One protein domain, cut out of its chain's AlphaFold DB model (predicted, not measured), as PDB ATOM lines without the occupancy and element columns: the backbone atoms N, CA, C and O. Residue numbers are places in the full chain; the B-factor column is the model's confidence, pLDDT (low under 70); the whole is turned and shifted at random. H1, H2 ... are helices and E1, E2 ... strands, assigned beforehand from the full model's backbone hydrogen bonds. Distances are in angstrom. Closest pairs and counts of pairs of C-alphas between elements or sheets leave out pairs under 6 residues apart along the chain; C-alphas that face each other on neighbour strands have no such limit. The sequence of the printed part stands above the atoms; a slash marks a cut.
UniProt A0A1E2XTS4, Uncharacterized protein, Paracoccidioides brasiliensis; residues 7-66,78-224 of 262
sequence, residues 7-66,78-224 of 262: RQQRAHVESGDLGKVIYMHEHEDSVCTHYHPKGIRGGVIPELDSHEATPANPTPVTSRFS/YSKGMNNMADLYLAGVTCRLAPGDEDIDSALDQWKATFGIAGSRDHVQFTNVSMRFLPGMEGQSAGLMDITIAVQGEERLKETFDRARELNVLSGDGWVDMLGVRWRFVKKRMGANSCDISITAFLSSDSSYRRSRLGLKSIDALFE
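Overview. This is residues 7 to 66 and 78 to 224 of the 262 residues of an uncharacterized protein of Paracoccidioides brasiliensis (UniProt A0A1E2XTS4). A strongly twisted wall of five strands has H3 packed on its edge strand E5, H4 over E8 and E7, and H5 grazing it at the other edge, E7. A separate, smaller wall of three strands, E1 E2 E3, has H1 packed over it, and H1 also touches H3. The printed part has 207 residues, with five named helices and eight named strands in the order H1 E1 E2 E3 H2 E4 H3 E5 E6 H4 E7 E8 H5; the class is mixed, helices and strands, with under half of the residues in named elements. The larger sheet runs E5 E4 E6 E8 E7, mixed; the smaller is antiparallel. The whole is compact, with a radius of gyration of the C-alphas of 18.1 A and spans of 52 by 50 by 36 A.

Along the chain. Find C-alpha 88 at (-48.082, 42.066, -8.260); from there E4, residues 88 to 96, runs 24.4 A. Beside it look for E5, residues 130 to 134, and E6, residues 143 to 151, 24.3 A; then E8, residues 181 to 187, 19.7 A, and E7, residues 175 to 178. The helices near them are H3, residues 104 to 115, 16.5 A; H4, residues 154 to 166, 18.4 A; and H5, residues 212 to 222, 15.4 A, ending at C-alpha 222 at (-38.264, 49.287, -9.262). H1, residues 7 to 15, begins at C-alpha 7 at (-52.090, 24.782, 16.118); E1, 21 to 27, E2, 30 to 35, E3, 47 to 51, and H2, 78 to 83, follow.

Arrangement. Look first at E4 and E6, antiparallel, with N 94 and O 146 2.9 A apart, within hydrogen-bond range. E5 is parallel to E4 (N 134 and O 95, 2.8 A), and E8 to E6 (N 149 and O 184, 2.8 A). E7 and E8 are a hairpin (N 183 and O 176, 2.8 A). E4, H3 and E5 form a strand-helix-strand unit, two parallel strands with a helix between, its crossover right-handed. The sheet with H3 and H4 makes two layers, helices on one face of a sheet. H4 has a height over the sheet of 9.5 A and touches H5 at Arg 163 and Leu 222, C-alphas 6.3 A apart. H1 touches H3 with residues 114 to 115 of H3 alone, the C-alphas of Val 13 and Thr 114 being 6.1 A apart. E1 E2 E3 are a meander, each strand the antiparallel neighbour of the one before (N 25 and O 32, 2.9 A; N 33 and O 48, 2.8 A). H2 is on neither sheet and touches no helix. In H1, H2, H3 and H4 every O i to N i+4 pair is within hydrogen-bond range; in H5, 6 of 7.

Size, cuts and confidence. The C-alphas of Ser 15 and Glu 166, the two farthest apart, are 52.1 A apart. Residues 67 to 77 are not printed, and C-alphas 66 and 78 are 9.9 A apart across the cut. The links E2 to E3, H3 to E5 and E8 to H5 are long. Mean pLDDT of the printed part is 77.0; look for values under 70 at, among others, residues 62 to 66 and 190 to 224.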
ATOM      1  N   ARG A   7     -52.361  25.425  14.824       80.94
ATOM      2  CA  ARG A   7     -52.090  24.782  16.118       80.94
ATOM      3  C   ARG A   7     -51.977  23.272  15.937       80.94
ATOM      4  O   ARG A   7     -51.021  22.683  16.439       80.94
ATOM      5  N   GLN A   8     -52.867  22.671  15.148       84.00
ATOM      6  CA  GLN A   8     -52.764  21.275  14.727       84.00
ATOM      7  C   GLN A   8     -51.491  21.026  13.907       84.00
ATOM      8  O   GLN A   8     -50.741  20.099  14.219       84.00
ATOM      9  N   GLN A   9     -51.193  21.864  12.904       83.94
ATOM     10  CA  GLN A   9     -49.995  21.669  12.077       83.94
ATOM     11  C   GLN A   9     -48.689  21.858  12.874       83.94
ATOM     12  O   GLN A   9     -47.739  21.105  12.667       83.94
ATOM     13  N   ARG A  10     -48.637  22.804  13.827       85.88
ATOM     14  CA  ARG A  10     -47.521  22.977  14.776       85.88
ATOM     15  C   ARG A  10     -47.357  21.736  15.650       85.88
ATOM     16  O   ARG A  10     -46.259  21.195  15.722       85.88
ATOM     17  N   ALA A  11     -48.447  21.230  16.231       87.69
ATOM     18  CA  ALA A  11     -48.419  20.022  17.053       87.69
ATOM     19  C   ALA A  11     -47.914  18.788  16.277       87.69
ATOM     20  O   ALA A  11     -47.168  17.985  16.837       87.69
ATOM     21  N   HIS A  12     -48.255  18.644  14.990       88.94
ATOM     22  CA  HIS A  12     -47.696  17.602  14.112       88.94
ATOM     23  C   HIS A  12     -46.176  17.749  13.932       88.94
ATOM     24  O   HIS A  12     -45.438  16.790  14.154       88.94
ATOM     25  N   VAL A  13     -45.694  18.951  13.593       87.94
ATOM     26  CA  VAL A  13     -44.255  19.206  13.389       87.94
ATOM     27  C   VAL A  13     -43.446  18.973  14.670       87.94
ATOM     28  O   VAL A  13     -42.399  18.327  14.619       87.94
ATOM     29  N   GLU A  14     -43.931  19.465  15.814       88.06
ATOM     30  CA  GLU A  14     -43.245  19.352  17.106       88.06
ATOM     31  C   GLU A  14     -43.266  17.920  17.661       88.06
ATOM     32  O   GLU A  14     -42.244  17.439  18.145       88.06
ATOM     33  N   SER A  15     -44.395  17.204  17.565       90.75
ATOM     34  CA  SER A  15     -44.500  15.830  18.090       90.75
ATOM     35  C   SER A  15     -43.700  14.797  17.291       90.75
ATOM     36  O   SER A  15     -43.306  13.774  17.851       90.75
ATOM     37  N   GLY A  16     -43.429  15.064  16.009       87.88
ATOM     38  CA  GLY A  16     -42.579  14.226  15.161       87.88
ATOM     39  C   GLY A  16     -41.096  14.625  15.115       87.88
ATOM     40  O   GLY A  16     -40.361  14.006  14.351       87.88
ATOM     41  N   ASP A  17     -40.663  15.654  15.860       87.19
ATOM     42  CA  ASP A  17     -39.323  16.281  15.750       87.19
ATOM     43  C   ASP A  17     -38.958  16.671  14.296       87.19
ATOM     44  O   ASP A  17     -37.811  16.598  13.854       87.19
ATOM     45  N   LEU A  18     -39.967  17.074  13.509       88.25
ATOM     46  CA  LEU A  18     -39.836  17.319  12.064       88.25
ATOM     47  C   LEU A  18     -39.309  18.727  11.738       88.25
ATOM     48  O   LEU A  18     -38.996  19.026  10.584       88.25
ATOM     49  N   GLY A  19     -39.229  19.602  12.741       85.81
ATOM     50  CA  GLY A  19     -38.749  20.970  12.612       85.81
ATOM     51  C   GLY A  19     -38.607  21.650  13.972       85.81
ATOM     52  O   GLY A  19     -39.479  21.550  14.830       85.81
ATOM     53  N   LYS A  20     -37.511  22.388  14.166       88.50
ATOM     54  CA  LYS A  20     -37.247  23.120  15.411       88.50
ATOM     55  C   LYS A  20     -37.816  24.535  15.339       88.50
ATOM     56  O   LYS A  20     -37.332  25.321  14.531       88.50
ATOM     57  N   VAL A  21     -38.749  24.899  16.215       88.50
ATOM     58  CA  VAL A  21     -39.237  26.287  16.330       88.50
ATOM     59  C   VAL A  21     -38.101  27.239  16.742       88.50
ATOM     60  O   VAL A  21     -37.309  26.933  17.636       88.50
ATOM     61  N   ILE A  22     -38.013  28.396  16.076       86.25
ATOM     62  CA  ILE A  22     -37.051  29.482  16.372       86.25
ATOM     63  C   ILE A  22     -37.726  30.801  16.742       86.25
ATOM     64  O   ILE A  22     -37.142  31.604  17.465       86.25
ATOM     65  N   TYR A  23     -38.953  31.008  16.272       84.69
ATOM     66  CA  TYR A  23     -39.788  32.150  16.603       84.69
ATOM     67  C   TYR A  23     -41.244  31.697  16.626       84.69
ATOM     68  O   TYR A  23     -41.651  30.855  15.824       84.69
ATOM     69  N   MET A  24     -42.015  32.251  17.554       83.81
ATOM     70  CA  MET A  24     -43.441  32.000  17.677       83.81
ATOM     71  C   MET A  24     -44.125  33.273  18.166       83.81
ATOM     72  O   MET A  24     -43.668  33.902  19.125       83.81
ATOM     73  N   HIS A  25     -45.230  33.623  17.525       82.19
ATOM     74  CA  HIS A  25     -46.149  34.660  17.961       82.19
ATOM     75  C   HIS A  25     -47.570  34.107  17.910       82.19
ATOM     76  O   HIS A  25     -47.930  33.400  16.972       82.19
ATOM     77  N   GLU A  26     -48.366  34.404  18.928       80.00
ATOM     78  CA  GLU A  26     -49.742  33.937  19.036       80.00
ATOM     79  C   GLU A  26     -50.593  35.094  19.574       80.00
ATOM     80  O   GLU A  26     -50.256  35.708  20.589       80.00
ATOM     81  N   HIS A  27     -51.653  35.413  18.838       74.38
ATOM     82  CA  HIS A  27     -52.670  36.414  19.138       74.38
ATOM     83  C   HIS A  27     -54.044  35.721  19.156       74.38
ATOM     84  O   HIS A  27     -54.154  34.551  18.788       74.38
ATOM     85  N   GLU A  28     -55.089  36.419  19.608       74.19
ATOM     86  CA  GLU A  28     -56.431  35.853  19.837       74.19
ATOM     87  C   GLU A  28     -56.964  35.049  18.640       74.19
ATOM     88  O   GLU A  28     -57.494  33.957  18.820       74.19
ATOM     89  N   ASP A  29     -56.769  35.574  17.432       75.06
ATOM     90  CA  ASP A  29     -57.254  35.050  16.160       75.06
ATOM     91  C   ASP A  29     -56.134  34.524  15.245       75.06
ATOM     92  O   ASP A  29     -56.394  34.252  14.072       75.06
ATOM     93  N   SER A  30     -54.879  34.425  15.708       76.44
ATOM     94  CA  SER A  30     -53.758  34.159  14.796       76.44
ATOM     95  C   SER A  30     -52.514  33.516  15.422       76.44
ATOM     96  O   SER A  30     -52.154  33.767  16.570       76.44
ATOM     97  N   VAL A  31     -51.802  32.699  14.635       78.31
ATOM     98  CA  VAL A  31     -50.519  32.075  15.009       78.31
ATOM     99  C   VAL A  31     -49.490  32.262  13.893       78.31
ATOM    100  O   VAL A  31     -49.763  31.936  12.744       78.31
ATOM    101  N   CYS A  32     -48.290  32.726  14.239       82.38
ATOM    102  CA  CYS A  32     -47.096  32.701  13.394       82.38
ATOM    103  C   CYS A  32     -46.031  31.832  14.073       82.38
ATOM    104  O   CYS A  32     -45.776  31.954  15.272       82.38
ATOM    105  N   THR A  33     -45.412  30.916  13.336       82.75
ATOM    106  CA  THR A  33     -44.341  30.040  13.824       82.75
ATOM    107  C   THR A  33     -43.282  29.881  12.739       82.75
ATOM    108  O   THR A  33     -43.577  29.430  11.633       82.75
ATOM    109  N   HIS A  34     -42.033  30.223  13.053       86.25
ATOM    110  CA  HIS A  34     -40.885  30.004  12.170       86.25
ATOM    111  C   HIS A  34     -40.094  28.786  12.626       86.25
ATOM    112  O   HIS A  34     -39.794  28.642  13.816       86.25
ATOM    113  N   TYR A  35     -39.687  27.954  11.670       83.94
ATOM    114  CA  TYR A  35     -38.840  26.789  11.915       83.94
ATOM    115  C   TYR A  35     -37.396  27.033  11.454       83.94
ATOM    116  O   TYR A  35     -37.134  27.699  10.454       83.94
ATOM    117  N   HIS A  36     -36.436  26.479  12.192       85.75
ATOM    118  CA  HIS A  36     -35.015  26.551  11.879       85.75
ATOM    119  C   HIS A  36     -34.740  25.879  10.520       85.75
ATOM    120  O   HIS A  36     -35.147  24.735  10.342       85.75
ATOM    121  N   PRO A  37     -33.987  26.492   9.586       82.50
ATOM    122  CA  PRO A  37     -33.820  25.942   8.237       82.50
ATOM    123  C   PRO A  37     -32.931  24.685   8.208       82.50
ATOM    124  O   PRO A  37     -33.058  23.837   7.330       82.50
ATOM    125  N   LYS A  38     -32.026  24.517   9.185       82.00
ATOM    126  CA  LYS A  38     -31.225  23.285   9.342       82.00
ATOM    127  C   LYS A  38     -32.126  22.058   9.510       82.00
ATOM    128  O   LYS A  38     -32.889  21.991  10.465       82.00
ATOM    129  N   GLY A  39     -31.929  21.067   8.643       83.75
ATOM    130  CA  GLY A  39     -32.721  19.836   8.593       83.75
ATOM    131  C   GLY A  39     -33.817  19.874   7.528       83.75
ATOM    132  O   GLY A  39     -34.223  18.814   7.065       83.75
ATOM    133  N   ILE A  40     -34.219  21.064   7.068       88.19
ATOM    134  CA  ILE A  40     -35.182  21.257   5.984       88.19
ATOM    135  C   ILE A  40     -34.432  21.538   4.674       88.19
ATOM    136  O   ILE A  40     -33.639  22.479   4.555       88.19
ATOM    137  N   ARG A  41     -34.666  20.694   3.668       92.06
ATOM    138  CA  ARG A  41     -34.032  20.794   2.350       92.06
ATOM    139  C   ARG A  41     -34.434  22.091   1.641       92.06
ATOM    140  O   ARG A  41     -35.568  22.550   1.740       92.06
ATOM    141  N   GLY A  42     -33.481  22.696   0.933       87.75
ATOM    142  CA  GLY A  42     -33.642  23.996   0.271       87.75
ATOM    143  C   GLY A  42     -33.205  25.214   1.090       87.75
ATOM    144  O   GLY A  42     -33.116  26.295   0.519       87.75
ATOM    145  N   GLY A  43     -32.895  25.065   2.386       83.56
ATOM    146  CA  GLY A  43     -32.179  26.088   3.165       83.56
ATOM    147  C   GLY A  43     -32.931  27.402   3.413       83.56
ATOM    148  O   GLY A  43     -32.292  28.418   3.668       83.56
ATOM    149  N   VAL A  44     -34.262  27.399   3.332       84.31
ATOM    150  CA  VAL A  44     -35.126  28.559   3.618       84.31
ATOM    151  C   VAL A  44     -35.868  28.364   4.940       84.31
ATOM    152  O   VAL A  44     -36.172  27.229   5.302       84.31
ATOM    153  N   ILE A  45     -36.170  29.453   5.656       85.50
ATOM    154  CA  ILE A  45     -37.005  29.415   6.868       85.50
ATOM    155  C   ILE A  45     -38.458  29.120   6.471       85.50
ATOM    156  O   ILE A  45     -39.054  29.921   5.746       85.50
ATOM    157  N   PRO A  46     -39.066  28.020   6.946       83.44
ATOM    158  CA  PRO A  46     -40.492  27.794   6.791       83.44
ATOM    159  C   PRO A  46     -41.245  28.618   7.837       83.44
ATOM    160  O   PRO A  46     -41.064  28.427   9.041       83.44
ATOM    161  N   GLU A  47     -42.115  29.508   7.371       84.12
ATOM    162  CA  GLU A  47     -43.110  30.183   8.205       84.12
ATOM    163  C   GLU A  47     -44.459  29.471   8.083       84.12
ATOM    164  O   GLU A  47     -45.016  29.356   6.987       84.12
ATOM    165  N   LEU A  48     -44.978  28.991   9.211       78.19
ATOM    166  CA  LEU A  48     -46.362  28.570   9.381       78.19
ATOM    167  C   LEU A  48     -47.145  29.747   9.956       78.19
ATOM    168  O   LEU A  48     -46.815  30.243  11.028       78.19
ATOM    169  N   ASP A  49     -48.155  30.187   9.223       75.44
ATOM    170  CA  ASP A  49     -48.935  31.388   9.490       75.44
ATOM    171  C   ASP A  49     -50.419  31.012   9.382       75.44
ATOM    172  O   ASP A  49     -50.838  30.424   8.388       75.44
ATOM    173  N   SER A  50     -51.226  31.288  10.397       73.00
ATOM    174  CA  SER A  50     -52.676  31.107  10.327       73.00
ATOM    175  C   SER A  50     -53.402  32.270  10.949       73.00
ATOM    176  O   SER A  50     -53.002  32.779  11.997       73.00
ATOM    177  N   HIS A  51     -54.555  32.560  10.367       74.00
ATOM    178  CA  HIS A  51     -55.584  33.382  10.965       74.00
ATOM    179  C   HIS A  51     -56.868  32.557  11.013       74.00
ATOM    180  O   HIS A  51     -57.205  31.882  10.039       74.00
ATOM    181  N   GLU A  52     -57.566  32.604  12.139       75.69
ATOM    182  CA  GLU A  52     -58.915  32.071  12.275       75.69
ATOM    183  C   GLU A  52     -59.905  32.947  11.495       75.69
ATOM    184  O   GLU A  52     -59.677  34.138  11.255       75.69
ATOM    185  N   ALA A  53     -61.027  32.363  11.075       78.62
ATOM    186  CA  ALA A  53     -62.079  33.116  10.407       78.62
ATOM    187  C   ALA A  53     -62.768  34.061  11.405       78.62
ATOM    188  O   ALA A  53     -63.450  33.622  12.330       78.62
ATOM    189  N   THR A  54     -62.635  35.371  11.191       76.94
ATOM    190  CA  THR A  54     -63.291  36.399  12.015       76.94
ATOM    191  C   THR A  54     -64.407  37.095  11.230       76.94
ATOM    192  O   THR A  54     -64.386  37.096   9.999       76.94
ATOM    193  N   PRO A  55     -65.364  37.782  11.883       80.25
ATOM    194  CA  PRO A  55     -66.347  38.606  11.172       80.25
ATOM    195  C   PRO A  55     -65.726  39.702  10.283       80.25
ATOM    196  O   PRO A  55     -66.368  40.158   9.341       80.25
ATOM    197  N   ALA A  56     -64.488  40.124  10.573       72.44
ATOM    198  CA  ALA A  56     -63.737  41.101   9.784       72.44
ATOM    199  C   ALA A  56     -62.921  40.470   8.637       72.44
ATOM    200  O   ALA A  56     -62.636  41.147   7.650       72.44
ATOM    201  N   ASN A  57     -62.553  39.190   8.750       73.62
ATOM    202  CA  ASN A  57     -61.872  38.412   7.717       73.62
ATOM    203  C   ASN A  57     -62.399  36.961   7.732       73.62
ATOM    204  O   ASN A  57     -61.782  36.092   8.351       73.62
ATOM    205  N   PRO A  58     -63.553  36.682   7.096       78.00
ATOM    206  CA  PRO A  58     -64.238  35.394   7.232       78.00
ATOM    207  C   PRO A  58     -63.597  34.260   6.422       78.00
ATOM    208  O   PRO A  58     -63.975  33.106   6.589       78.00
ATOM    209  N   THR A  59     -62.655  34.569   5.527       76.88
ATOM    210  CA  THR A  59     -61.984  33.586   4.660       76.88
ATOM    211  C   THR A  59     -60.473  33.865   4.598       76.88
ATOM    212  O   THR A  59     -59.948  34.205   3.537       76.88
ATOM    213  N   PRO A  60     -59.751  33.777   5.728       73.06
ATOM    214  CA  PRO A  60     -58.379  34.273   5.857       73.06
ATOM    215  C   PRO A  60     -57.360  33.580   4.945       73.06
ATOM    216  O   PRO A  60     -56.422  34.222   4.480       73.06
ATOM    217  N   VAL A  61     -57.548  32.292   4.648       71.69
ATOM    218  CA  VAL A  61     -56.636  31.530   3.776       71.69
ATOM    219  C   VAL A  61     -56.798  31.909   2.297       71.69
ATOM    220  O   VAL A  61     -55.849  31.799   1.528       71.69
ATOM    221  N   THR A  62     -57.975  32.389   1.882       68.50
ATOM    222  CA  THR A  62     -58.239  32.821   0.494       68.50
ATOM    223  C   THR A  62     -58.277  34.343   0.329       68.50
ATOM    224  O   THR A  62     -58.304  34.837  -0.799       68.50
ATOM    225  N   SER A  63     -58.262  35.094   1.433       66.62
ATOM    226  CA  SER A  63     -58.200  36.552   1.434       66.62
ATOM    227  C   SER A  63     -56.833  37.027   0.955       66.62
ATOM    228  O   SER A  63     -55.790  36.656   1.489       66.62
ATOM    229  N   ARG A  64     -56.855  37.893  -0.059       63.75
ATOM    230  CA  ARG A  64     -55.660  38.406  -0.733       63.75
ATOM    231  C   ARG A  64     -54.706  39.169   0.193       63.75
ATOM    232  O   ARG A  64     -53.494  39.150   0.001       63.75
ATOM    233  N   PHE A  65     -55.275  39.892   1.148       65.06
ATOM    234  CA  PHE A  65     -54.543  40.676   2.131       65.06
ATOM    235  C   PHE A  65     -55.138  40.340   3.482       65.06
ATOM    236  O   PHE A  65     -55.944  41.103   4.000       65.06
ATOM    237  N   SER A  66     -54.801  39.173   4.021       60.16
ATOM    238  CA  SER A  66     -55.155  38.871   5.405       60.16
ATOM    239  C   SER A  66     -54.441  39.827   6.370       60.16
ATOM    240  O   SER A  66     -53.388  40.379   6.022       60.16
ATOM    241  N   TYR A  78     -52.793  49.315   6.453       70.94
ATOM    242  CA  TYR A  78     -51.985  48.287   5.784       70.94
ATOM    243  C   TYR A  78     -52.725  47.645   4.602       70.94
ATOM    244  O   TYR A  78     -52.227  47.664   3.477       70.94
ATOM    245  N   SER A  79     -53.938  47.132   4.827       71.19
ATOM    246  CA  SER A  79     -54.722  46.435   3.804       71.19
ATOM    247  C   SER A  79     -55.046  47.351   2.620       71.19
ATOM    248  O   SER A  79     -54.973  46.918   1.473       71.19
ATOM    249  N   LYS A  80     -55.310  48.647   2.849       74.50
ATOM    250  CA  LYS A  80     -55.466  49.636   1.765       74.50
ATOM    251  C   LYS A  80     -54.170  49.848   0.979       74.50
ATOM    252  O   LYS A  80     -54.205  49.831  -0.247       74.50
ATOM    253  N   GLY A  81     -53.036  50.012   1.664       72.12
ATOM    254  CA  GLY A  81     -51.725  50.143   1.022       72.12
ATOM    255  C   GLY A  81     -51.380  48.931   0.154       72.12
ATOM    256  O   GLY A  81     -50.957  49.087  -0.989       72.12
ATOM    257  N   MET A  82     -51.660  47.729   0.657       68.56
ATOM    258  CA  MET A  82     -51.478  46.478  -0.076       68.56
ATOM    259  C   MET A  82     -52.469  46.318  -1.242       68.56
ATOM    260  O   MET A  82     -52.065  45.902  -2.324       68.56
ATOM    261  N   ASN A  83     -53.733  46.736  -1.095       70.56
ATOM    262  CA  ASN A  83     -54.699  46.793  -2.206       70.56
ATOM    263  C   ASN A  83     -54.243  47.717  -3.346       70.56
ATOM    264  O   ASN A  83     -54.509  47.425  -4.509       70.56
ATOM    265  N   ASN A  84     -53.492  48.779  -3.053       69.00
ATOM    266  CA  ASN A  84     -52.891  49.624  -4.091       69.00
ATOM    267  C   ASN A  84     -51.711  48.937  -4.821       69.00
ATOM    268  O   ASN A  84     -51.278  49.414  -5.868       69.00
ATOM    269  N   MET A  85     -51.223  47.804  -4.297       65.25
ATOM    270  CA  MET A  85     -50.229  46.896  -4.901       65.25
ATOM    271  C   MET A  85     -50.873  45.669  -5.559       65.25
ATOM    272  O   MET A  85     -50.241  44.623  -5.729       65.25
ATOM    273  N   ALA A  86     -52.153  45.778  -5.926       68.81
ATOM    274  CA  ALA A  86     -52.939  44.680  -6.469       68.81
ATOM    275  C   ALA A  86     -52.437  44.116  -7.819       68.81
ATOM    276  O   ALA A  86     -52.963  43.104  -8.285       68.81
ATOM    277  N   ASP A  87     -51.434  44.723  -8.448       76.62
ATOM    278  CA  ASP A  87     -50.867  44.326  -9.734       76.62
ATOM    279  C   ASP A  87     -49.757  43.260  -9.647       76.62
ATOM    280  O   ASP A  87     -49.427  42.651 -10.667       76.62
ATOM    281  N   LEU A  88     -49.206  42.991  -8.456       82.12
ATOM    282  CA  LEU A  88     -48.082  42.066  -8.260       82.12
ATOM    283  C   LEU A  88     -48.477  40.797  -7.490       82.12
ATOM    284  O   LEU A  88     -49.282  40.833  -6.558       82.12
ATOM    285  N   TYR A  89     -47.887  39.669  -7.893       79.88
ATOM    286  CA  TYR A  89     -48.209  38.328  -7.400       79.88
ATOM    287  C   TYR A  89     -46.941  37.474  -7.270       79.88
ATOM    288  O   TYR A  89     -46.193  37.330  -8.239       79.88
ATOM    289  N   LEU A  90     -46.701  36.857  -6.110       82.31
ATOM    290  CA  LEU A  90     -45.615  35.884  -5.946       82.31
ATOM    291  C   LEU A  90     -45.991  34.562  -6.634       82.31
ATOM    292  O   LEU A  90     -46.703  33.751  -6.065       82.31
ATOM    293  N   ALA A  91     -45.512  34.322  -7.853       83.81
ATOM    294  CA  ALA A  91     -45.905  33.146  -8.634       83.81
ATOM    295  C   ALA A  91     -45.052  31.900  -8.342       83.81
ATOM    296  O   ALA A  91     -45.540  30.767  -8.407       83.81
ATOM    297  N   GLY A  92     -43.769  32.091  -8.031       88.50
ATOM    298  CA  GLY A  92     -42.880  30.967  -7.762       88.50
ATOM    299  C   GLY A  92     -41.580  31.337  -7.067       88.50
ATOM    300  O   GLY A  92     -41.057  32.436  -7.248       88.50
ATOM    301  N   VAL A  93     -41.032  30.382  -6.324       91.12
ATOM    302  CA  VAL A  93     -39.691  30.429  -5.735       91.12
ATOM    303  C   VAL A  93     -38.894  29.188  -6.140       91.12
ATOM    304  O   VAL A  93     -39.445  28.116  -6.394       91.12
ATOM    305  N   THR A  94     -37.581  29.338  -6.284       93.38
ATOM    306  CA  THR A  94     -36.667  28.246  -6.648       93.38
ATOM    307  C   THR A  94     -35.530  28.194  -5.644       93.38
ATOM    308  O   THR A  94     -34.793  29.169  -5.528       93.38
ATOM    309  N   CYS A  95     -35.376  27.070  -4.950       93.12
ATOM    310  CA  CYS A  95     -34.374  26.896  -3.898       93.12
ATOM    311  C   CYS A  95     -33.321  25.864  -4.322       93.12
ATOM    312  O   CYS A  95     -33.662  24.841  -4.912       93.12
ATOM    313  N   ARG A  96     -32.043  26.095  -4.028       93.88
ATOM    314  CA  ARG A  96     -30.984  25.099  -4.212       93.88
ATOM    315  C   ARG A  96     -30.866  24.217  -2.972       93.88
ATOM    316  O   ARG A  96     -30.897  24.717  -1.846       93.88
ATOM    317  N   LEU A  97     -30.696  22.917  -3.192       95.31
ATOM    318  CA  LEU A  97     -30.294  21.962  -2.162       95.31
ATOM    319  C   LEU A  97     -28.836  22.199  -1.705       95.31
ATOM    320  O   LEU A  97     -28.114  23.028  -2.260       95.31
ATOM    321  N   ALA A  98     -28.406  21.511  -0.648       92.12
ATOM    322  CA  ALA A  98     -27.031  21.618  -0.152       92.12
ATOM    323  C   ALA A  98     -26.017  21.007  -1.141       92.12
ATOM    324  O   ALA A  98     -26.394  20.111  -1.893       92.12
ATOM    325  N   PRO A  99     -24.740  21.441  -1.152       93.19
ATOM    326  CA  PRO A  99     -23.673  20.740  -1.873       93.19
ATOM    327  C   PRO A  99     -23.717  19.225  -1.626       93.19
ATOM    328  O   PRO A  99     -23.882  18.785  -0.488       93.19
ATOM    329  N   GLY A 100     -23.647  18.443  -2.705       95.38
ATOM    330  CA  GLY A 100     -23.791  16.984  -2.684       95.38
ATOM    331  C   GLY A 100     -25.223  16.429  -2.575       95.38
ATOM    332  O   GLY A 100     -25.399  15.229  -2.766       95.38
ATOM    333  N   ASP A 101     -26.249  17.248  -2.310       95.81
ATOM    334  CA  ASP A 101     -27.656  16.817  -2.306       95.81
ATOM    335  C   ASP A 101     -28.314  17.096  -3.668       95.81
ATOM    336  O   ASP A 101     -28.721  18.218  -3.973       95.81
ATOM    337  N   GLU A 102     -28.400  16.072  -4.514       96.69
ATOM    338  CA  GLU A 102     -29.042  16.146  -5.837       96.69
ATOM    339  C   GLU A 102     -30.501  15.641  -5.824       96.69
ATOM    340  O   GLU A 102     -31.197  15.717  -6.837       96.69
ATOM    341  N   ASP A 103     -30.984  15.146  -4.680       96.88
ATOM    342  CA  ASP A 103     -32.263  14.442  -4.561       96.88
ATOM    343  C   ASP A 103     -33.434  15.415  -4.314       96.88
ATOM    344  O   ASP A 103     -33.813  15.762  -3.188       96.88
ATOM    345  N   ILE A 104     -33.998  15.880  -5.432       96.69
ATOM    346  CA  ILE A 104     -35.162  16.773  -5.487       96.69
ATOM    347  C   ILE A 104     -36.444  16.070  -5.024       96.69
ATOM    348  O   ILE A 104     -37.252  16.703  -4.343       96.69
ATOM    349  N   ASP A 105     -36.634  14.791  -5.358       96.31
ATOM    350  CA  ASP A 105     -37.866  14.063  -5.033       96.31
ATOM    351  C   ASP A 105     -37.999  13.926  -3.501       96.31
ATOM    352  O   ASP A 105     -39.016  14.336  -2.933       96.31
ATOM    353  N   SER A 106     -36.929  13.528  -2.797       95.62
ATOM    354  CA  SER A 106     -36.899  13.523  -1.323       95.62
ATOM    355  C   SER A 106     -37.053  14.918  -0.701       95.62
ATOM    356  O   SER A 106     -37.569  15.041   0.410       95.62
ATOM    357  N   ALA A 107     -36.621  15.989  -1.379       95.38
ATOM    358  CA  ALA A 107     -36.857  17.355  -0.905       95.38
ATOM    359  C   ALA A 107     -38.338  17.737  -0.977       95.38
ATOM    360  O   ALA A 107     -38.885  18.276  -0.016       95.38
ATOM    361  N   LEU A 108     -39.009  17.416  -2.083       94.69
ATOM    362  CA  LEU A 108     -40.444  17.638  -2.229       94.69
ATOM    363  C   LEU A 108     -41.235  16.815  -1.207       94.69
ATOM    364  O   LEU A 108     -42.139  17.349  -0.568       94.69
ATOM    365  N   ASP A 109     -40.875  15.549  -1.014       95.12
ATOM    366  CA  ASP A 109     -41.575  14.656  -0.089       95.12
ATOM    367  C   ASP A 109     -41.350  15.028   1.381       95.12
ATOM    368  O   ASP A 109     -42.303  14.978   2.162       95.12
ATOM    369  N   GLN A 110     -40.164  15.527   1.753       93.56
ATOM    370  CA  GLN A 110     -39.953  16.125   3.076       93.56
ATOM    371  C   GLN A 110     -40.907  17.303   3.318       93.56
ATOM    372  O   GLN A 110     -41.567  17.354   4.354       93.56
ATOM    373  N   TRP A 111     -41.019  18.244   2.376       91.56
ATOM    374  CA  TRP A 111     -41.892  19.410   2.553       91.56
ATOM    375  C   TRP A 111     -43.380  19.029   2.606       91.56
ATOM    376  O   TRP A 111     -44.118  19.599   3.413       91.56
ATOM    377  N   LYS A 112     -43.815  18.031   1.822       89.69
ATOM    378  CA  LYS A 112     -45.174  17.465   1.905       89.69
ATOM    379  C   LYS A 112     -45.437  16.832   3.278       89.69
ATOM    380  O   LYS A 112     -46.454  17.129   3.897       89.69
ATOM    381  N   ALA A 113     -44.523  15.991   3.772       90.12
ATOM    382  CA  ALA A 113     -44.703  15.223   5.007       90.12
ATOM    383  C   ALA A 113     -44.565  16.066   6.290       90.12
ATOM    384  O   ALA A 113     -45.345  15.896   7.230       90.12
ATOM    385  N   THR A 114     -43.598  16.987   6.336       88.06
ATOM    386  CA  THR A 114     -43.386  17.868   7.493       88.06
ATOM    387  C   THR A 114     -44.500  18.904   7.616       88.06
ATOM    388  O   THR A 114     -45.017  19.118   8.709       88.06
ATOM    389  N   PHE A 115     -44.894  19.545   6.513       84.38
ATOM    390  CA  PHE A 115     -45.738  20.745   6.559       84.38
ATOM    391  C   PHE A 115     -47.148  20.578   5.976       84.38
ATOM    392  O   PHE A 115     -47.890  21.555   5.915       84.38
ATOM    393  N   GLY A 116     -47.525  19.378   5.521       83.38
ATOM    394  CA  GLY A 116     -48.851  19.115   4.945       83.38
ATOM    395  C   GLY A 116     -49.102  19.804   3.597       83.38
ATOM    396  O   GLY A 116     -50.248  19.928   3.169       83.38
ATOM    397  N   ILE A 117     -48.054  20.285   2.920       83.50
ATOM    398  CA  ILE A 117     -48.184  21.076   1.690       83.50
ATOM    399  C   ILE A 117     -48.469  20.140   0.510       83.50
ATOM    400  O   ILE A 117     -47.718  19.197   0.262       83.50
ATOM    401  N   ALA A 118     -49.523  20.419  -0.258       84.25
ATOM    402  CA  ALA A 118     -49.811  19.708  -1.502       84.25
ATOM    403  C   ALA A 118     -48.736  19.982  -2.574       84.25
ATOM    404  O   ALA A 118     -47.992  20.956  -2.505       84.25
ATOM    405  N   GLY A 119     -48.639  19.156  -3.615       84.06
ATOM    406  CA  GLY A 119     -47.656  19.385  -4.676       84.06
ATOM    407  C   GLY A 119     -47.765  18.412  -5.836       84.06
ATOM    408  O   GLY A 119     -48.521  17.442  -5.783       84.06
ATOM    409  N   SER A 120     -46.986  18.676  -6.883       85.56
ATOM    410  CA  SER A 120     -46.787  17.755  -8.000       85.56
ATOM    411  C   SER A 120     -45.475  16.971  -7.830       85.56
ATOM    412  O   SER A 120     -44.918  16.871  -6.731       85.56
ATOM    413  N   ARG A 121     -44.980  16.400  -8.933       85.88
ATOM    414  CA  ARG A 121     -43.630  15.842  -9.033       85.88
ATOM    415  C   ARG A 121     -42.530  16.911  -9.076       85.88
ATOM    416  O   ARG A 121     -41.408  16.615  -8.712       85.88
ATOM    417  N   ASP A 122     -42.837  18.135  -9.503       88.12
ATOM    418  CA  ASP A 122     -41.808  19.140  -9.825       88.12
ATOM    419  C   ASP A 122     -41.757  20.305  -8.820       88.12
ATOM    420  O   ASP A 122     -40.820  21.103  -8.829       88.12
ATOM    421  N   HIS A 123     -42.796  20.454  -7.991       90.44
ATOM    422  CA  HIS A 123     -42.929  21.534  -7.014       90.44
ATOM    423  C   HIS A 123     -43.891  21.167  -5.877       90.44
ATOM    424  O   HIS A 123     -44.835  20.397  -6.070       90.44
ATOM    425  N   VAL A 124     -43.699  21.786  -4.712       87.81
ATOM    426  CA  VAL A 124     -44.757  21.933  -3.704       87.81
ATOM    427  C   VAL A 124     -45.548  23.210  -3.986       87.81
ATOM    428  O   VAL A 124     -44.999  24.219  -4.434       87.81
ATOM    429  N   GLN A 125     -46.853  23.153  -3.762       85.69
ATOM    430  CA  GLN A 125     -47.803  24.220  -4.027       85.69
ATOM    431  C   GLN A 125     -48.344  24.726  -2.691       85.69
ATOM    432  O   GLN A 125     -49.187  24.096  -2.057       85.69
ATOM    433  N   PHE A 126     -47.864  25.895  -2.277       79.75
ATOM    434  CA  PHE A 126     -48.534  26.669  -1.240       79.75
ATOM    435  C   PHE A 126     -49.807  27.273  -1.839       79.75
ATOM    436  O   PHE A 126     -49.965  27.314  -3.058       79.75
ATOM    437  N   THR A 127     -50.679  27.826  -1.002       70.62
ATOM    438  CA  THR A 127     -51.923  28.494  -1.415       70.62
ATOM    439  C   THR A 127     -51.723  29.430  -2.621       70.62
ATOM    440  O   THR A 127     -52.535  29.464  -3.544       70.62
ATOM    441  N   ASN A 128     -50.592  30.150  -2.624       69.44
ATOM    442  CA  ASN A 128     -50.409  31.359  -3.428       69.44
ATOM    443  C   ASN A 128     -49.129  31.339  -4.288       69.44
ATOM    444  O   ASN A 128     -48.971  32.175  -5.168       69.44
ATOM    445  N   VAL A 129     -48.218  30.387  -4.046       80.31
ATOM    446  CA  VAL A 129     -46.882  30.308  -4.662       80.31
ATOM    447  C   VAL A 129     -46.470  28.851  -4.883       80.31
ATOM    448  O   VAL A 129     -46.738  27.988  -4.047       80.31
ATOM    449  N   SER A 130     -45.786  28.575  -5.995       87.75
ATOM    450  CA  SER A 130     -45.123  27.285  -6.241       87.75
ATOM    451  C   SER A 130     -43.659  27.321  -5.776       87.75
ATOM    452  O   SER A 130     -42.952  28.294  -6.031       87.75
ATOM    453  N   MET A 131     -43.164  26.271  -5.118       90.50
ATOM    454  CA  MET A 131     -41.737  26.120  -4.808       90.50
ATOM    455  C   MET A 131     -41.174  24.849  -5.418       90.50
ATOM    456  O   MET A 131     -41.674  23.755  -5.176       90.50
ATOM    457  N   ARG A 132     -40.074  25.007  -6.146       94.62
ATOM    458  CA  ARG A 132     -39.301  23.914  -6.742       94.62
ATOM    459  C   ARG A 132     -37.859  23.939  -6.252       94.62
ATOM    460  O   ARG A 132     -37.358  24.987  -5.831       94.62
ATOM    461  N   PHE A 133     -37.181  22.807  -6.390       95.19
ATOM    462  CA  PHE A 133     -35.776  22.669  -6.026       95.19
ATOM    463  C   PHE A 133     -34.859  22.570  -7.250       95.19
ATOM    464  O   PHE A 133     -35.265  22.144  -8.330       95.19
ATOM    465  N   LEU A 134     -33.611  22.990  -7.067       95.75
ATOM    466  CA  LEU A 134     -32.480  22.726  -7.952       95.75
ATOM    467  C   LEU A 134     -31.471  21.856  -7.198       95.75
ATOM    468  O   LEU A 134     -31.321  22.051  -5.986       95.75
ATOM    469  N   PRO A 135     -30.737  20.965  -7.888       97.06
ATOM    470  CA  PRO A 135     -29.739  20.137  -7.230       97.06
ATOM    471  C   PRO A 135     -28.646  21.006  -6.598       97.06
ATOM    472  O   PRO A 135     -28.344  22.123  -7.057       97.06
ATOM    473  N   GLY A 136     -28.053  20.467  -5.539       95.38
ATOM    474  CA  GLY A 136     -26.837  20.972  -4.932       95.38
ATOM    475  C   GLY A 136     -25.726  21.157  -5.956       95.38
ATOM    476  O   GLY A 136     -25.705  20.531  -7.015       95.38
ATOM    477  N   MET A 137     -24.796  22.058  -5.664       93.88
ATOM    478  CA  MET A 137     -23.635  22.276  -6.517       93.88
ATOM    479  C   MET A 137     -22.442  22.642  -5.652       93.88
ATOM    480  O   MET A 137     -22.534  23.551  -4.826       93.88
ATOM    481  N   GLU A 138     -21.329  21.943  -5.851       94.19
ATOM    482  CA  GLU A 138     -20.096  22.229  -5.125       94.19
ATOM    483  C   GLU A 138     -19.646  23.680  -5.325       94.19
ATOM    484  O   GLU A 138     -19.729  24.244  -6.420       94.19
ATOM    485  N   GLY A 139     -19.215  24.305  -4.230       89.88
ATOM    486  CA  GLY A 139     -18.870  25.726  -4.192       89.88
ATOM    487  C   GLY A 139     -20.054  26.707  -4.241       89.88
ATOM    488  O   GLY A 139     -19.808  27.911  -4.279       89.88
ATOM    489  N   GLN A 140     -21.315  26.250  -4.216       87.31
ATOM    490  CA  GLN A 140     -22.499  27.117  -4.108       87.31
ATOM    491  C   GLN A 140     -23.303  26.824  -2.837       87.31
ATOM    492  O   GLN A 140     -23.430  25.679  -2.415       87.31
ATOM    493  N   SER A 141     -23.876  27.855  -2.219       84.44
ATOM    494  CA  SER A 141     -24.735  27.686  -1.044       84.44
ATOM    495  C   SER A 141     -26.094  27.076  -1.408       84.44
ATOM    496  O   SER A 141     -26.646  27.350  -2.476       84.44
ATOM    497  N   ALA A 142     -26.669  26.315  -0.472       87.81
ATOM    498  CA  ALA A 142     -28.114  26.091  -0.432       87.81
ATOM    499  C   ALA A 142     -28.862  27.424  -0.255       87.81
ATOM    500  O   ALA A 142     -28.265  28.421   0.160       87.81
ATOM    501  N   GLY A 143     -30.172  27.427  -0.497       89.06
ATOM    502  CA  GLY A 143     -31.028  28.590  -0.252       89.06
ATOM    503  C   GLY A 143     -31.763  29.074  -1.496       89.06
ATOM    504  O   GLY A 143     -31.815  28.402  -2.526       89.06
ATOM    505  N   LEU A 144     -32.362  30.258  -1.399       90.06
ATOM    506  CA  LEU A 144     -33.179  30.838  -2.460       90.06
ATOM    507  C   LEU A 144     -32.328  31.320  -3.650       90.06
ATOM    508  O   LEU A 144     -31.407  32.111  -3.482       90.06
ATOM    509  N   MET A 145     -32.681  30.878  -4.859       90.06
ATOM    510  CA  MET A 145     -31.992  31.202  -6.118       90.06
ATOM    511  C   MET A 145     -32.808  32.121  -7.031       90.06
ATOM    512  O   MET A 145     -32.258  33.034  -7.649       90.06
ATOM    513  N   ASP A 146     -34.118  31.880  -7.143       91.25
ATOM    514  CA  ASP A 146     -35.011  32.662  -8.000       91.25
ATOM    515  C   ASP A 146     -36.322  32.994  -7.286       91.25
ATOM    516  O   ASP A 146     -36.944  32.121  -6.677       91.25
ATOM    517  N   ILE A 147     -36.788  34.228  -7.476       90.50
ATOM    518  CA  ILE A 147     -38.161  34.667  -7.215       90.50
ATOM    519  C   ILE A 147     -38.812  34.993  -8.560       90.50
ATOM    520  O   ILE A 147     -38.225  35.664  -9.408       90.50
ATOM    521  N   THR A 148     -40.039  34.522  -8.764       89.44
ATOM    522  CA  THR A 148     -40.855  34.823  -9.944       89.44
ATOM    523  C   THR A 148     -42.079  35.626  -9.532       89.44
ATOM    524  O   THR A 148     -42.931  35.138  -8.790       89.44
ATOM    525  N   ILE A 149     -42.172  36.846 -10.055       87.19
ATOM    526  CA  ILE A 149     -43.286  37.770  -9.871       87.19
ATOM    527  C   ILE A 149     -44.176  37.709 -11.109       87.19
ATOM    528  O   ILE A 149     -43.732  38.023 -12.214       87.19
ATOM    529  N   ALA A 150     -45.437  37.324 -10.936       87.31
ATOM    530  CA  ALA A 150     -46.452  37.546 -11.951       87.31
ATOM    531  C   ALA A 150     -46.985  38.983 -11.834       87.31
ATOM    532  O   ALA A 150     -47.399  39.424 -10.764       87.31
ATOM    533  N   VAL A 151     -46.968  39.705 -12.951       86.81
ATOM    534  CA  VAL A 151     -47.421  41.091 -13.082       86.81
ATOM    535  C   VAL A 151     -48.730  41.107 -13.866       86.81
ATOM    536  O   VAL A 151     -48.839  40.501 -14.940       86.81
ATOM    537  N   GLN A 152     -49.744  41.773 -13.329       85.50
ATOM    538  CA  GLN A 152     -51.030  41.974 -13.983       85.50
ATOM    539  C   GLN A 152     -50.954  43.168 -14.943       85.50
ATOM    540  O   GLN A 152     -50.682  44.292 -14.539       85.50
ATOM    541  N   GLY A 153     -51.240  42.906 -16.222       87.56
ATOM    542  CA  GLY A 153     -51.144  43.889 -17.304       87.56
ATOM    543  C   GLY A 153     -49.816  43.810 -18.064       87.56
ATOM    544  O   GLY A 153     -48.750  43.626 -17.481       87.56
ATOM    545  N   GLU A 154     -49.879  43.924 -19.393       88.69
ATOM    546  CA  GLU A 154     -48.682  43.889 -20.254       88.69
ATOM    547  C   GLU A 154     -47.894  45.194 -20.196       88.69
ATOM    548  O   GLU A 154     -46.670  45.165 -20.099       88.69
ATOM    549  N   GLU A 155     -48.600  46.326 -20.199       90.00
ATOM    550  CA  GLU A 155     -48.021  47.658 -20.020       90.00
ATOM    551  C   GLU A 155     -47.226  47.725 -18.716       90.00
ATOM    552  O   GLU A 155     -46.041  48.044 -18.733       90.00
ATOM    553  N   ARG A 156     -47.827  47.270 -17.612       85.44
ATOM    554  CA  ARG A 156     -47.184  47.241 -16.300       85.44
ATOM    555  C   ARG A 156     -45.906  46.401 -16.276       85.44
ATOM    556  O   ARG A 156     -44.885  46.849 -15.764       85.44
ATOM    557  N   LEU A 157     -45.937  45.214 -16.885       88.31
ATOM    558  CA  LEU A 157     -44.758  44.355 -17.035       88.31
ATOM    559  C   LEU A 157     -43.660  45.036 -17.872       88.31
ATOM    560  O   LEU A 157     -42.482  44.969 -17.519       88.31
ATOM    561  N   LYS A 158     -44.040  45.704 -18.968       89.12
ATOM    562  CA  LYS A 158     -43.116  46.463 -19.820       89.12
ATOM    563  C   LYS A 158     -42.469  47.614 -19.043       89.12
ATOM    564  O   LYS A 158     -41.247  47.721 -19.056       89.12
ATOM    565  N   GLU A 159     -43.250  48.418 -18.319       89.50
ATOM    566  CA  GLU A 159     -42.733  49.497 -17.467       89.50
ATOM    567  C   GLU A 159     -41.727  48.988 -16.423       89.50
ATOM    568  O   GLU A 159     -40.749  49.677 -16.134       89.50
ATOM    569  N   THR A 160     -41.963  47.814 -15.821       85.50
ATOM    570  CA  THR A 160     -41.031  47.206 -14.855       85.50
ATOM    571  C   THR A 160     -39.680  46.916 -15.508       85.50
ATOM    572  O   THR A 160     -38.637  47.251 -14.946       85.50
ATOM    573  N   PHE A 161     -39.678  46.347 -16.718       88.00
ATOM    574  CA  PHE A 161     -38.446  46.081 -17.463       88.00
ATOM    575  C   PHE A 161     -37.766  47.344 -17.998       88.00
ATOM    576  O   PHE A 161     -36.535  47.395 -18.036       88.00
ATOM    577  N   ASP A 162     -38.531  48.363 -18.387       89.44
ATOM    578  CA  ASP A 162     -37.979  49.642 -18.833       89.44
ATOM    579  C   ASP A 162     -37.268  50.362 -17.677       89.44
ATOM    580  O   ASP A 162     -36.094  50.704 -17.818       89.44
ATOM    581  N   ARG A 163     -37.885  50.428 -16.487       87.88
ATOM    582  CA  ARG A 163     -37.234  50.916 -15.256       87.88
ATOM    583  C   ARG A 163     -36.000  50.102 -14.872       87.88
ATOM    584  O   ARG A 163     -34.963  50.675 -14.551       87.88
ATOM    585  N   ALA A 164     -36.065  48.770 -14.935       86.81
ATOM    586  CA  ALA A 164     -34.904  47.919 -14.656       86.81
ATOM    587  C   ALA A 164     -33.726  48.184 -15.620       86.81
ATOM    588  O   ALA A 164     -32.562  48.023 -15.241       86.81
ATOM    589  N   ARG A 165     -34.019  48.612 -16.856       87.81
ATOM    590  CA  ARG A 165     -33.024  49.024 -17.854       87.81
ATOM    591  C   ARG A 165     -32.477  50.426 -17.578       87.81
ATOM    592  O   ARG A 165     -31.265  50.600 -17.614       87.81
ATOM    593  N   GLU A 166     -33.334  51.393 -17.250       88.75
ATOM    594  CA  GLU A 166     -32.941  52.758 -16.854       88.75
ATOM    595  C   GLU A 166     -32.039  52.765 -15.609       88.75
ATOM    596  O   GLU A 166     -31.049  53.491 -15.554       88.75
ATOM    597  N   LEU A 167     -32.339  51.900 -14.637       85.12
ATOM    598  CA  LEU A 167     -31.543  51.694 -13.423       85.12
ATOM    599  C   LEU A 167     -30.282  50.838 -13.651       85.12
ATOM    600  O   LEU A 167     -29.496  50.663 -12.721       85.12
ATOM    601  N   ASN A 168     -30.085  50.298 -14.860       85.81
ATOM    602  CA  ASN A 168     -28.986  49.401 -15.232       85.81
ATOM    603  C   ASN A 168     -28.828  48.182 -14.292       85.81
ATOM    604  O   ASN A 168     -27.716  47.798 -13.926       85.81
ATOM    605  N   VAL A 169     -29.954  47.583 -13.883       84.12
ATOM    606  CA  VAL A 169     -30.004  46.376 -13.027       84.12
ATOM    607  C   VAL A 169     -30.471  45.120 -13.770       84.12
ATOM    608  O   VAL A 169     -30.364  44.006 -13.251       84.12
ATOM    609  N   LEU A 170     -30.975  45.279 -14.996       85.88
ATOM    610  CA  LEU A 170     -31.386  44.164 -15.844       85.88
ATOM    611  C   LEU A 170     -30.179  43.288 -16.219       85.88
ATOM    612  O   LEU A 170     -29.181  43.764 -16.754       85.88
ATOM    613  N   SER A 171     -30.295  41.994 -15.943       81.62
ATOM    614  CA  SER A 171     -29.259  40.979 -16.104       81.62
ATOM    615  C   SER A 171     -29.651  39.947 -17.164       81.62
ATOM    616  O   SER A 171     -30.796  39.492 -17.229       81.62
ATOM    617  N   GLY A 172     -28.663  39.556 -17.975       68.94
ATOM    618  CA  GLY A 172     -28.753  38.446 -18.924       68.94
ATOM    619  C   GLY A 172     -29.975  38.494 -19.848       68.94
ATOM    620  O   GLY A 172     -30.184  39.450 -20.589       68.94
ATOM    621  N   ASP A 173     -30.755  37.419 -19.803       64.06
ATOM    622  CA  ASP A 173     -31.903  37.097 -20.649       64.06
ATOM    623  C   ASP A 173     -33.248  37.680 -20.167       64.06
ATOM    624  O   ASP A 173     -34.292  37.340 -20.722       64.06
ATOM    625  N   GLY A 174     -33.247  38.582 -19.175       76.19
ATOM    626  CA  GLY A 174     -34.452  39.313 -18.746       76.19
ATOM    627  C   GLY A 174     -34.873  39.072 -17.295       76.19
ATOM    628  O   GLY A 174     -36.051  38.865 -17.009       76.19
ATOM    629  N   TRP A 175     -33.922  39.108 -16.365       85.25
ATOM    630  CA  TRP A 175     -34.169  39.063 -14.918       85.25
ATOM    631  C   TRP A 175     -33.339  40.139 -14.207       85.25
ATOM    632  O   TRP A 175     -32.485  40.767 -14.822       85.25
ATOM    633  N   VAL A 176     -33.591  40.395 -12.926       88.25
ATOM    634  CA  VAL A 176     -32.867  41.407 -12.135       88.25
ATOM    635  C   VAL A 176     -32.154  40.722 -10.971       88.25
ATOM    636  O   VAL A 176     -32.788  39.959 -10.243       88.25
ATOM    637  N   ASP A 177     -30.855  40.968 -10.779       83.50
ATOM    638  CA  ASP A 177     -30.175  40.552  -9.544       83.50
ATOM    639  C   ASP A 177     -30.534  41.531  -8.429       83.50
ATOM    640  O   ASP A 177     -30.207  42.719  -8.505       83.50
ATOM    641  N   MET A 178     -31.222  41.048  -7.395       80.31
ATOM    642  CA  MET A 178     -31.457  41.836  -6.189       80.31
ATOM    643  C   MET A 178     -31.186  40.966  -4.969       80.31
ATOM    644  O   MET A 178     -31.820  39.931  -4.768       80.31
ATOM    645  N   LEU A 179     -30.234  41.423  -4.150       77.06
ATOM    646  CA  LEU A 179     -29.787  40.757  -2.922       77.06
ATOM    647  C   LEU A 179     -29.201  39.347  -3.160       77.06
ATOM    648  O   LEU A 179     -29.267  38.505  -2.272       77.06
ATOM    649  N   GLY A 180     -28.611  39.092  -4.339       79.56
ATOM    650  CA  GLY A 180     -28.053  37.782  -4.702       79.56
ATOM    651  C   GLY A 180     -29.098  36.743  -5.129       79.56
ATOM    652  O   GLY A 180     -28.753  35.585  -5.353       79.56
ATOM    653  N   VAL A 181     -30.362  37.155  -5.255       85.06
ATOM    654  CA  VAL A 181     -31.474  36.345  -5.766       85.06
ATOM    655  C   VAL A 181     -31.854  36.854  -7.156       85.06
ATOM    656  O   VAL A 181     -31.830  38.060  -7.415       85.06
ATOM    657  N   ARG A 182     -32.235  35.948  -8.063       89.50
ATOM    658  CA  ARG A 182     -32.692  36.303  -9.414       89.50
ATOM    659  C   ARG A 182     -34.187  36.601  -9.424       89.50
ATOM    660  O   ARG A 182     -34.999  35.712  -9.174       89.50
ATOM    661  N   TRP A 183     -34.564  37.824  -9.773       90.38
ATOM    662  CA  TRP A 183     -35.958  38.257  -9.853       90.38
ATOM    663  C   TRP A 183     -36.445  38.223 -11.293       90.38
ATOM    664  O   TRP A 183     -35.960  38.960 -12.152       90.38
ATOM    665  N   ARG A 184     -37.414  37.349 -11.559       90.12
ATOM    666  CA  ARG A 184     -38.053  37.177 -12.865       90.12
ATOM    667  C   ARG A 184     -39.427  37.825 -12.835       90.12
ATOM    668  O   ARG A 184     -40.204  37.554 -11.923       90.12
ATOM    669  N   PHE A 185     -39.752  38.607 -13.856       88.94
ATOM    670  CA  PHE A 185     -41.074  39.210 -14.015       88.94
ATOM    671  C   PHE A 185     -41.775  38.563 -15.210       88.94
ATOM    672  O   PHE A 185     -41.212  38.482 -16.300       88.94
ATOM    673  N   VAL A 186     -42.989  38.057 -15.001       88.56
ATOM    674  CA  VAL A 186     -43.784  37.357 -16.023       88.56
ATOM    675  C   VAL A 186     -45.200  37.921 -16.073       88.56
ATOM    676  O   VAL A 186     -45.711  38.413 -15.074       88.56
ATOM    677  N   LYS A 187     -45.883  37.826 -17.216       88.69
ATOM    678  CA  LYS A 187     -47.300  38.214 -17.303       88.69
ATOM    679  C   LYS A 187     -48.155  37.244 -16.477       88.69
ATOM    680  O   LYS A 187     -48.054  36.029 -16.678       88.69
ATOM    681  N   LYS A 188     -49.040  37.749 -15.608       83.81
ATOM    682  CA  LYS A 188     -50.054  36.922 -14.932       83.81
ATOM    683  C   LYS A 188     -50.929  36.237 -15.989       83.81
ATOM    684  O   LYS A 188     -51.529  36.899 -16.837       83.81
ATOM    685  N   ARG A 189     -50.993  34.902 -15.957       74.75
ATOM    686  CA  ARG A 189     -51.861  34.125 -16.853       74.75
ATOM    687  C   ARG A 189     -53.314  34.243 -16.387       74.75
ATOM    688  O   ARG A 189     -53.602  34.041 -15.211       74.75
ATOM    689  N   MET A 190     -54.221  34.541 -17.315       52.75
ATOM    690  CA  MET A 190     -55.667  34.493 -17.063       52.75
ATOM    691  C   MET A 190     -56.071  33.056 -16.698       52.75
ATOM    692  O   MET A 190     -55.693  32.125 -17.406       52.75
ATOM    693  N   GLY A 191     -56.825  32.879 -15.611       50.38
ATOM    694  CA  GLY A 191     -57.352  31.572 -15.185       50.38
ATOM    695  C   GLY A 191     -56.442  30.725 -14.284       50.38
ATOM    696  O   GLY A 191     -56.827  29.617 -13.928       50.38
ATOM    697  N   ALA A 192     -55.267  31.219 -13.876       44.75
ATOM    698  CA  ALA A 192     -54.533  30.602 -12.773       44.75
ATOM    699  C   ALA A 192     -55.173  31.024 -11.440       44.75
ATOM    700  O   ALA A 192     -55.048  32.184 -11.043       44.75
ATOM    701  N   ASN A 193     -55.837  30.086 -10.758       38.72
ATOM    702  CA  ASN A 193     -56.307  30.260  -9.382       38.72
ATOM    703  C   ASN A 193     -55.106  30.237  -8.420       38.72
ATOM    704  O   ASN A 193     -54.856  29.237  -7.754       38.72
ATOM    705  N   SER A 194     -54.356  31.336  -8.373       38.88
ATOM    706  CA  SER A 194     -53.591  31.698  -7.185       38.88
ATOM    707  C   SER A 194     -54.521  32.496  -6.273       38.88
ATOM    708  O   SER A 194     -55.094  33.497  -6.711       38.88
ATOM    709  N   CYS A 195     -54.654  32.085  -5.014       34.06
ATOM    710  CA  CYS A 195     -54.858  33.072  -3.957       34.06
ATOM    711  C   CYS A 195     -53.509  33.812  -3.754       34.06
ATOM    712  O   CYS A 195     -52.533  33.503  -4.444       34.06
ATOM    713  N   ASP A 196     -53.407  34.808  -2.870       40.25
ATOM    714  CA  ASP A 196     -52.306  35.789  -2.944       40.25
ATOM    715  C   ASP A 196     -51.495  35.933  -1.635       40.25
ATOM    716  O   ASP A 196     -52.058  36.053  -0.553       40.25
ATOM    717  N   ILE A 197     -50.154  35.905  -1.718       31.59
ATOM    718  CA  ILE A 197     -49.218  36.129  -0.592       31.59
ATOM    719  C   ILE A 197     -48.517  37.486  -0.761       31.59
ATOM    720  O   ILE A 197     -48.015  37.803  -1.845       31.59
ATOM    721  N   SER A 198     -48.410  38.240   0.334       29.27
ATOM    722  CA  SER A 198     -47.485  39.372   0.481       29.27
ATOM    723  C   SER A 198     -46.041  38.867   0.547       29.27
ATOM    724  O   SER A 198     -45.716  38.038   1.393       29.27
ATOM    725  N   ILE A 199     -45.144  39.365  -0.306       30.70
ATOM    726  CA  ILE A 199     -43.723  38.982  -0.241       30.70
ATOM    727  C   ILE A 199     -43.089  39.596   1.014       30.70
ATOM    728  O   ILE A 199     -43.212  40.800   1.230       30.70
ATOM    729  N   THR A 200     -42.450  38.756   1.841       32.19
ATOM    730  CA  THR A 200     -41.630  39.076   3.034       32.19
ATOM    731  C   THR A 200     -40.704  37.889   3.394       32.19
ATOM    732  O   THR A 200     -41.035  36.755   3.062       32.19
ATOM    733  N   ALA A 201     -39.558  38.137   4.059       27.03
ATOM    734  CA  ALA A 201     -38.733  37.214   4.887       27.03
ATOM    735  C   ALA A 201     -37.743  38.079   5.746       27.03
ATOM    736  O   ALA A 201     -38.144  39.191   6.072       27.03
ATOM    737  N   PHE A 202     -36.519  37.668   6.166       33.56
ATOM    738  CA  PHE A 202     -35.647  38.461   7.096       33.56
ATOM    739  C   PHE A 202     -34.101  38.423   6.852       33.56
ATOM    740  O   PHE A 202     -33.474  37.447   7.224       33.56
ATOM    741  N   LEU A 203     -33.433  39.468   6.302       29.25
ATOM    742  CA  LEU A 203     -31.959  39.520   6.118       29.25
ATOM    743  C   LEU A 203     -31.274  39.817   7.451       29.25
ATOM    744  O   LEU A 203     -31.478  40.887   8.027       29.25
ATOM    745  N   SER A 204     -30.355  38.937   7.840       27.64
ATOM    746  CA  SER A 204     -29.316  39.225   8.828       27.64
ATOM    747  C   SER A 204     -28.031  39.699   8.138       27.64
ATOM    748  O   SER A 204     -27.698  39.268   7.031       27.64
ATOM    749  N   SER A 205     -27.307  40.629   8.762       27.81
ATOM    750  CA  SER A 205     -26.121  41.254   8.172       27.81
ATOM    751  C   SER A 205     -24.835  40.488   8.489       27.81
ATOM    752  O   SER A 205     -24.392  40.503   9.637       27.81
ATOM    753  N   ASP A 206     -24.166  39.957   7.463       29.11
ATOM    754  CA  ASP A 206     -22.727  39.674   7.529       29.11
ATOM    755  C   ASP A 206     -21.925  40.719   6.725       29.11
ATOM    756  O   ASP A 206     -22.388  41.334   5.758       29.11
ATOM    757  N   SER A 207     -20.705  40.961   7.183       29.50
ATOM    758  CA  SER A 207     -19.847  42.119   6.928       29.50
ATOM    759  C   SER A 207     -19.302  42.264   5.498       29.50
ATOM    760  O   SER A 207     -18.688  43.284   5.172       29.50
ATOM    761  N   SER A 208     -19.542  41.292   4.616       32.31
ATOM    762  CA  SER A 208     -19.024  41.276   3.239       32.31
ATOM    763  C   SER A 208     -19.774  42.211   2.273       32.31
ATOM    764  O   SER A 208     -19.230  42.602   1.236       32.31
ATOM    765  N   TYR A 209     -21.002  42.634   2.597       34.75
ATOM    766  CA  TYR A 209     -21.903  43.292   1.640       34.75
ATOM    767  C   TYR A 209     -21.827  44.834   1.602       34.75
ATOM    768  O   TYR A 209     -22.826  45.538   1.763       34.75
ATOM    769  N   ARG A 210     -20.666  45.401   1.228       31.30
ATOM    770  CA  ARG A 210     -20.567  46.839   0.851       31.30
ATOM    771  C   ARG A 210     -21.401  47.229  -0.396       31.30
ATOM    772  O   ARG A 210     -21.469  48.410  -0.726       31.30
ATOM    773  N   ARG A 211     -22.072  46.277  -1.065       35.72
ATOM    774  CA  ARG A 211     -23.023  46.501  -2.180       35.72
ATOM    775  C   ARG A 211     -24.467  46.836  -1.752       35.72
ATOM    776  O   ARG A 211     -25.255  47.263  -2.595       35.72
ATOM    777  N   SER A 212     -24.836  46.667  -0.480       45.59
ATOM    778  CA  SER A 212     -26.244  46.665  -0.020       45.59
ATOM    779  C   SER A 212     -27.039  47.957  -0.282       45.59
ATOM    780  O   SER A 212     -28.229  47.890  -0.589       45.59
ATOM    781  N   ARG A 213     -26.401  49.137  -0.235       42.28
ATOM    782  CA  ARG A 213     -27.076  50.430  -0.482       42.28
ATOM    783  C   ARG A 213     -27.526  50.661  -1.928       42.28
ATOM    784  O   ARG A 213     -28.393  51.508  -2.126       42.28
ATOM    785  N   LEU A 214     -26.954  49.965  -2.917       43.62
ATOM    786  CA  LEU A 214     -27.485  50.007  -4.285       43.62
ATOM    787  C   LEU A 214     -28.725  49.116  -4.391       43.62
ATOM    788  O   LEU A 214     -29.768  49.603  -4.802       43.62
ATOM    789  N   GLY A 215     -28.633  47.861  -3.935       48.72
ATOM    790  CA  GLY A 215     -29.725  46.885  -4.037       48.72
ATOM    791  C   GLY A 215     -31.043  47.371  -3.430       48.72
ATOM    792  O   GLY A 215     -32.072  47.287  -4.088       48.72
ATOM    793  N   LEU A 216     -31.009  47.957  -2.227       51.53
ATOM    794  CA  LEU A 216     -32.210  48.517  -1.588       51.53
ATOM    795  C   LEU A 216     -32.811  49.685  -2.385       51.53
ATOM    796  O   LEU A 216     -34.005  49.691  -2.649       51.53
ATOM    797  N   LYS A 217     -31.981  50.620  -2.871       52.22
ATOM    798  CA  LYS A 217     -32.453  51.727  -3.721       52.22
ATOM    799  C   LYS A 217     -33.004  51.251  -5.064       52.22
ATOM    800  O   LYS A 217     -33.910  51.879  -5.597       52.22
ATOM    801  N   SER A 218     -32.453  50.173  -5.618       54.41
ATOM    802  CA  SER A 218     -32.955  49.548  -6.842       54.41
ATOM    803  C   SER A 218     -34.286  48.833  -6.614       54.41
ATOM    804  O   SER A 218     -35.145  48.933  -7.479       54.41
ATOM    805  N   ILE A 219     -34.485  48.182  -5.461       59.00
ATOM    806  CA  ILE A 219     -35.784  47.625  -5.043       59.00
ATOM    807  C   ILE A 219     -36.809  48.756  -4.919       59.00
ATOM    808  O   ILE A 219     -37.827  48.721  -5.608       59.00
ATOM    809  N   ASP A 220     -36.507  49.795  -4.132       59.09
ATOM    810  CA  ASP A 220     -37.394  50.948  -3.960       59.09
ATOM    811  C   ASP A 220     -37.728  51.587  -5.315       59.09
ATOM    812  O   ASP A 220     -38.892  51.789  -5.627       59.09
ATOM    813  N   ALA A 221     -36.743  51.861  -6.173       58.94
ATOM    814  CA  ALA A 221     -36.996  52.476  -7.477       58.94
ATOM    815  C   ALA A 221     -37.787  51.563  -8.437       58.94
ATOM    816  O   ALA A 221     -38.661  52.047  -9.158       58.94
ATOM    817  N   LEU A 222     -37.534  50.249  -8.432       59.75
ATOM    818  CA  LEU A 222     -38.264  49.287  -9.262       59.75
ATOM    819  C   LEU A 222     -39.737  49.187  -8.840       59.75
ATOM    820  O   LEU A 222     -40.612  49.138  -9.705       59.75
ATOM    821  N   PHE A 223     -40.009  49.231  -7.533       62.00
ATOM    822  CA  PHE A 223     -41.354  49.217  -6.953       62.00
ATOM    823  C   PHE A 223     -41.916  50.618  -6.630       62.00
ATOM    824  O   PHE A 223     -42.937  50.708  -5.963       62.00
ATOM    825  N   GLU A 224     -41.314  51.707  -7.128       59.66
ATOM    826  CA  GLU A 224     -41.758  53.115  -6.967       59.66
ATOM    827  C   GLU A 224     -41.887  53.623  -5.511       59.66
ATOM    828  O   GLU A 224     -42.792  54.388  -5.180       59.66
TER     829      GLU A 224